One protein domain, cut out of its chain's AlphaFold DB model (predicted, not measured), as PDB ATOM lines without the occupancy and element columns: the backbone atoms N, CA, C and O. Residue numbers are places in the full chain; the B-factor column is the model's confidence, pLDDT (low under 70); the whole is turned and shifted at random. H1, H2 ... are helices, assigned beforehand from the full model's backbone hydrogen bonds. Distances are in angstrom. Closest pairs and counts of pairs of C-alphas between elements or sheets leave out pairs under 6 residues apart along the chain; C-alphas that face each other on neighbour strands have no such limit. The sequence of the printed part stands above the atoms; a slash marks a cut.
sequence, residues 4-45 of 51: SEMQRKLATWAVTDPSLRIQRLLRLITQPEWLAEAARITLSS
ATOM      1  N   SER A   4     -14.571  -6.751 -17.089       76.81
ATOM      2  CA  SER A   4     -14.829  -5.615 -17.976       76.81
ATOM      3  C   SER A   4     -13.825  -5.458 -19.127       76.81
ATOM      4  O   SER A   4     -14.203  -5.036 -20.222       76.81
ATOM      5  N   GLU A   5     -12.558  -5.834 -18.950       80.69
ATOM      6  CA  GLU A   5     -11.570  -5.814 -20.035       80.69
ATOM      7  C   GLU A   5     -11.862  -6.894 -21.088       80.69
ATOM      8  O   GLU A   5     -11.694  -6.671 -22.289       80.69
ATOM      9  N   MET A   6     -12.372  -8.047 -20.657       75.62
ATOM     10  CA  MET A   6     -12.761  -9.125 -21.565       75.62
ATOM     11  C   MET A   6     -14.034  -8.802 -22.325       75.62
ATOM     12  O   MET A   6     -14.090  -9.011 -23.534       75.62
ATOM     13  N   GLN A   7     -15.032  -8.236 -21.645       77.56
ATOM     14  CA  GLN A   7     -16.252  -7.760 -22.297       77.56
ATOM     15  C   GLN A   7     -15.924  -6.742 -23.393       77.56
ATOM     16  O   GLN A   7     -16.469  -6.825 -24.492       77.56
ATOM     17  N   ARG A   8     -14.960  -5.846 -23.137       84.06
ATOM     18  CA  ARG A   8     -14.465  -4.894 -24.135       84.06
ATOM     19  C   ARG A   8     -13.813  -5.599 -25.328       84.06
ATOM     20  O   ARG A   8     -14.184  -5.307 -26.459       84.06
ATOM     21  N   LYS A   9     -12.897  -6.547 -25.095       79.12
ATOM     22  CA  LYS A   9     -12.235  -7.318 -26.169       79.12
ATOM     23  C   LYS A   9     -13.250  -8.096 -27.016       79.12
ATOM     24  O   LYS A   9     -13.201  -8.024 -28.240       79.12
ATOM     25  N   LEU A  10     -14.219  -8.757 -26.379       76.25
ATOM     26  CA  LEU A  10     -15.297  -9.479 -27.060       76.25
ATOM     27  C   LEU A  10     -16.187  -8.553 -27.896       76.25
ATOM     28  O   LEU A  10     -16.486  -8.885 -29.042       76.25
ATOM     29  N   ALA A  11     -16.574  -7.393 -27.357       81.25
ATOM     30  CA  ALA A  11     -17.359  -6.399 -28.084       81.25
ATOM     31  C   ALA A  11     -16.600  -5.870 -29.310       81.25
ATOM     32  O   ALA A  11     -17.146  -5.846 -30.410       81.25
ATOM     33  N   THR A  12     -15.315  -5.530 -29.156       83.69
ATOM     34  CA  THR A  12     -14.466  -5.083 -30.270       83.69
ATOM     35  C   THR A  12     -14.336  -6.155 -31.352       83.69
ATOM     36  O   THR A  12     -14.464  -5.848 -32.536       83.69
ATOM     37  N   TRP A  13     -14.120  -7.417 -30.974       81.06
ATOM     38  CA  TRP A  13     -13.957  -8.514 -31.934       81.06
ATOM     39  C   TRP A  13     -15.247  -8.887 -32.657       81.06
ATOM     40  O   TRP A  13     -15.192  -9.209 -33.840       81.06
ATOM     41  N   ALA A  14     -16.392  -8.822 -31.972       71.75
ATOM     42  CA  ALA A  14     -17.699  -9.057 -32.574       71.75
ATOM     43  C   ALA A  14     -18.037  -8.036 -33.672       71.75
ATOM     44  O   ALA A  14     -18.784  -8.368 -34.588       71.75
ATOM     45  N   VAL A  15     -17.483  -6.823 -33.576       82.00
ATOM     46  CA  VAL A  15     -17.672  -5.739 -34.550       82.00
ATOM     47  C   VAL A  15     -16.668  -5.815 -35.705       82.00
ATOM     48  O   VAL A  15     -17.037  -5.539 -36.838       82.00
ATOM     49  N   THR A  16     -15.409  -6.184 -35.442       83.00
ATOM     50  CA  THR A  16     -14.342  -6.147 -36.468       83.00
ATOM     51  C   THR A  16     -14.433  -7.270 -37.490       83.00
ATOM     52  O   THR A  16     -14.133  -7.043 -38.655       83.00
ATOM     53  N   ASP A  17     -14.802  -8.478 -37.068       79.94
ATOM     54  CA  ASP A  17     -15.006  -9.595 -37.988       79.94
ATOM     55  C   ASP A  17     -16.000 -10.597 -37.383       79.94
ATOM     56  O   ASP A  17     -15.616 -11.451 -36.567       79.94
ATOM     57  N   PRO A  18     -17.286 -10.508 -37.767       77.00
ATOM     58  CA  PRO A  18     -18.321 -11.404 -37.272       77.00
ATOM     59  C   PRO A  18     -18.027 -12.882 -37.554       77.00
ATOM     60  O   PRO A  18     -18.422 -13.735 -36.760       77.00
ATOM     61  N   SER A  19     -17.307 -13.191 -38.640       82.25
ATOM     62  CA  SER A  19     -17.013 -14.569 -39.049       82.25
ATOM     63  C   SER A  19     -16.014 -15.254 -38.109       82.25
ATOM     64  O   SER A  19     -16.131 -16.446 -37.829       82.25
ATOM     65  N   LEU A  20     -15.086 -14.485 -37.529       79.94
ATOM     66  CA  LEU A  20     -14.067 -14.981 -36.599       79.94
ATOM     67  C   LEU A  20     -14.464 -14.839 -35.125       79.94
ATOM     68  O   LEU A  20     -13.755 -15.337 -34.245       79.94
ATOM     69  N   ARG A  21     -15.595 -14.183 -34.829       80.38
ATOM     70  CA  ARG A  21     -16.084 -13.952 -33.461       80.38
ATOM     71  C   ARG A  21     -16.127 -15.244 -32.646       80.38
ATOM     72  O   ARG A  21     -15.604 -15.260 -31.536       80.38
ATOM     73  N   ILE A  22     -16.703 -16.319 -33.189       78.62
ATOM     74  CA  ILE A  22     -16.844 -17.605 -32.482       78.62
ATOM     75  C   ILE A  22     -15.474 -18.229 -32.200       78.62
ATOM     76  O   ILE A  22     -15.221 -18.641 -31.074       78.62
ATOM     77  N   GLN A  23     -14.559 -18.240 -33.172       84.69
ATOM     78  CA  GLN A  23     -13.214 -18.802 -32.992       84.69
ATOM     79  C   GLN A  23     -12.403 -18.043 -31.932       84.69
ATOM     80  O   GLN A  23     -11.722 -18.649 -31.105       84.69
ATOM     81  N   ARG A  24     -12.502 -16.709 -31.916       80.75
ATOM     82  CA  ARG A  24     -11.835 -15.864 -30.913       80.75
ATOM     83  C   ARG A  24     -12.431 -16.057 -29.521       80.75
ATOM     84  O   ARG A  24     -11.688 -16.087 -28.545       80.75
ATOM     85  N   LEU A  25     -13.751 -16.225 -29.439       80.12
ATOM     86  CA  LEU A  25     -14.459 -16.501 -28.191       80.12
ATOM     87  C   LEU A  25     -14.070 -17.879 -27.642       80.12
ATOM     88  O   LEU A  25     -13.707 -17.971 -26.475       80.12
ATOM     89  N   LEU A  26     -14.022 -18.903 -28.503       81.50
ATOM     90  CA  LEU A  26     -13.526 -20.241 -28.169       81.50
ATOM     91  C   LEU A  26     -12.102 -20.186 -27.610       81.50
ATOM     92  O   LEU A  26     -11.852 -20.718 -26.539       81.50
ATOM     93  N   ARG A  27     -11.188 -19.474 -28.276       84.19
ATOM     94  CA  ARG A  27      -9.798 -19.341 -27.811       84.19
ATOM     95  C   ARG A  27      -9.679 -18.661 -26.446       84.19
ATOM     96  O   ARG A  27      -8.713 -18.896 -25.731       84.19
ATOM     97  N   LEU A  28     -10.613 -17.772 -26.116       80.00
ATOM     98  CA  LEU A  28     -10.590 -17.031 -24.862       80.00
ATOM     99  C   LEU A  28     -11.155 -17.865 -23.707       80.00
ATOM    100  O   LEU A  28     -10.563 -17.879 -22.636       80.00
ATOM    101  N   ILE A  29     -12.243 -18.609 -23.937       78.50
ATOM    102  CA  ILE A  29     -12.840 -19.481 -22.911       78.50
ATOM    103  C   ILE A  29     -12.016 -20.747 -22.643       78.50
ATOM    104  O   ILE A  29     -12.162 -21.340 -21.581       78.50
ATOM    105  N   THR A  30     -11.150 -21.164 -23.574       84.88
ATOM    106  CA  THR A  30     -10.259 -22.323 -23.392       84.88
ATOM    107  C   THR A  30      -8.928 -21.981 -22.722       84.88
ATOM    108  O   THR A  30      -8.087 -22.866 -22.563       84.88
ATOM    109  N   GLN A  31      -8.706 -20.725 -22.323       87.19
ATOM    110  CA  GLN A  31      -7.519 -20.355 -21.553       87.19
ATOM    111  C   GLN A  31      -7.531 -21.068 -20.184       87.19
ATOM    112  O   GLN A  31      -8.564 -21.044 -19.508       87.19
ATOM    113  N   PRO A  32      -6.427 -21.707 -19.751       87.00
ATOM    114  CA  PRO A  32      -6.397 -22.524 -18.533       87.00
ATOM    115  C   PRO A  32      -6.874 -21.798 -17.271       87.00
ATOM    116  O   PRO A  32      -7.571 -22.375 -16.442       87.00
ATOM    117  N   GLU A  33      -6.548 -20.517 -17.145       85.75
ATOM    118  CA  GLU A  33      -6.919 -19.663 -16.018       85.75
ATOM    119  C   GLU A  33      -8.436 -19.448 -15.968       85.75
ATOM    120  O   GLU A  33      -9.041 -19.429 -14.897       85.75
ATOM    121  N   TRP A  34      -9.064 -19.345 -17.141       81.81
ATOM    122  CA  TRP A  34     -10.512 -19.222 -17.284       81.81
ATOM    123  C   TRP A  34     -11.224 -20.528 -16.986       81.81
ATOM    124  O   TRP A  34     -12.235 -20.524 -16.287       81.81
ATOM    125  N   LEU A  35     -10.684 -21.645 -17.470       87.69
ATOM    126  CA  LEU A  35     -11.218 -22.969 -17.165       87.69
ATOM    127  C   LEU A  35     -11.136 -23.261 -15.664       87.69
ATOM    128  O   LEU A  35     -12.095 -23.778 -15.094       87.69
ATOM    129  N   ALA A  36     -10.039 -22.873 -15.008       89.12
ATOM    130  CA  ALA A  36      -9.871 -23.019 -13.567       89.12
ATOM    131  C   ALA A  36     -10.887 -22.181 -12.775       89.12
ATOM    132  O   ALA A  36     -11.525 -22.700 -11.858       89.12
ATOM    133  N   GLU A  37     -11.094 -20.913 -13.140       87.00
ATOM    134  CA  GLU A  37     -12.063 -20.050 -12.454       87.00
ATOM    135  C   GLU A  37     -13.512 -20.489 -12.713       87.00
ATOM    136  O   GLU A  37     -14.331 -20.527 -11.792       87.00
ATOM    137  N   ALA A  38     -13.828 -20.903 -13.943       85.38
ATOM    138  CA  ALA A  38     -15.129 -21.473 -14.279       85.38
ATOM    139  C   ALA A  38     -15.399 -22.763 -13.489       85.38
ATOM    140  O   ALA A  38     -16.494 -22.931 -12.947       85.38
ATOM    141  N   ALA A  39     -14.403 -23.646 -13.368       87.81
ATOM    142  CA  ALA A  39     -14.495 -24.854 -12.555       87.81
ATOM    143  C   ALA A  39     -14.693 -24.515 -11.073       87.81
ATOM    144  O   ALA A  39     -15.585 -25.072 -10.438       87.81
ATOM    145  N   ARG A  40     -13.935 -23.549 -10.535       90.31
ATOM    146  CA  ARG A  40     -14.068 -23.085  -9.148       90.31
ATOM    147  C   ARG A  40     -15.489 -22.607  -8.852       90.31
ATOM    148  O   ARG A  40     -16.086 -23.052  -7.875       90.31
ATOM    149  N   ILE A  41     -16.041 -21.734  -9.697       88.25
ATOM    150  CA  ILE A  41     -17.408 -21.216  -9.545       88.25
ATOM    151  C   ILE A  41     -18.423 -22.358  -9.634       88.25
ATOM    152  O   ILE A  41     -19.259 -22.500  -8.743       88.25
ATOM    153  N   THR A  42     -18.317 -23.202 -10.664       86.44
ATOM    154  CA  THR A  42     -19.253 -24.309 -10.910       86.44
ATOM    155  C   THR A  42     -19.288 -25.290  -9.741       86.44
ATOM    156  O   THR A  42     -20.365 -25.597  -9.236       86.44
ATOM    157  N   LEU A  43     -18.120 -25.722  -9.258       86.06
ATOM    158  CA  LEU A  43     -17.991 -26.673  -8.150       86.06
ATOM    159  C   LEU A  43     -18.392 -26.074  -6.796       86.06
ATOM    160  O   LEU A  43     -18.810 -26.807  -5.907       86.06
ATOM    161  N   SER A  44     -18.278 -24.753  -6.630       88.12
ATOM    162  CA  SER A  44     -18.750 -24.056  -5.426       88.12
ATOM    163  C   SER A  44     -20.258 -23.793  -5.421       88.12
ATOM    164  O   SER A  44     -20.828 -23.456  -4.382       88.12
ATOM    165  N   SER A  45     -20.912 -23.913  -6.578       85.94
ATOM    166  CA  SER A  45     -22.353 -23.725  -6.687       85.94
ATOM    167  C   SER A  45     -23.092 -24.945  -6.137       85.94
ATOM    168  O   SER A  45     -22.600 -26.068  -6.203       85.94
TER     169      SER A  45
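AT A GLANCE: This is residues 4 to 45 of the 51 residues of the protein "Reverse transcriptase" of Escherichia coli (UniProt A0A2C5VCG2). Two helices, H1 and H2, fold back on each other as a short helical hairpin, and a third helix, H3, leads away from the far end of H2 as an arm, making a corner with it. The hairpin is loosely closed, for H1 packs on H2 with residues 10 to 14 alone, and the arm sticks out with residues 30 to 37 and 39 to 45. The printed part has 42 residues with three named helices, in the order H1, H2, H3, and no named strand; the class is all helix. The whole is loose, with a radius of gyration of the C-alphas of 12.1 A, and elongated, with spans of 36 by 19 by 15 A.

IN THESE COORDINATES: The printed part begins with H1, residues 4 to 16, which measures 18.5 A from first to last C-alpha. C-alpha 4 is at (-14.829, -5.615, -17.976) and C-alpha 16 at (-14.342, -6.147, -36.468). After a tight link of 4 residues comes H2, residues 21 to 29, 12.3 A long, with C-alpha 21 at (-16.084, -13.952, -33.461). A second tight link, of 2 residues, leads to H3, residues 32 to 44, which measures 18.1 A and ends with C-alpha 44 at (-18.750, -24.056, -5.426). H1 and H3 are the longest helices, with 13 residues each.

HOW THE PARTS SIT: H1 and H2 touch and form a helical hairpin. Their closest C-alphas, those of Ala 14 and Arg 21, are 5.2 A apart. They run opposite ways at a shallow tilt of 23 degrees, and their centres are 10.9 A apart. H1 touches H2 with residues 10 to 14 alone. H2 and H3 are close but not clearly touching, with 2 pairs of C-alphas within 8 A. Their closest C-alphas, those of Ile 29 and Leu 35, are 6.9 A apart. Their lines are only just about perpendicular, at 70.2 degrees, and their centres are 17.1 A apart. H1 and H3 are apart, and H3 touches no helix. In H1, H2 and H3 every backbone O i to N i+4 pair is within hydrogen-bond range.

THE WHOLE: The two C-alphas farthest apart, those of Thr 16 and Ser 44, are 36.1 A apart, while the first and last printed C-alphas, Ser 4 and Ser 45, are 22.6 A apart. Residues 15 to 20 stand free, as do residues 30 to 37, of which 32 to 37 belong to H3, and residues 39 to 45, of which 39 to 44 belong to H3. The printed part has no cut, and neither link is long. The mean pLDDT of the printed part is 82.6, and no printed residue is under 70.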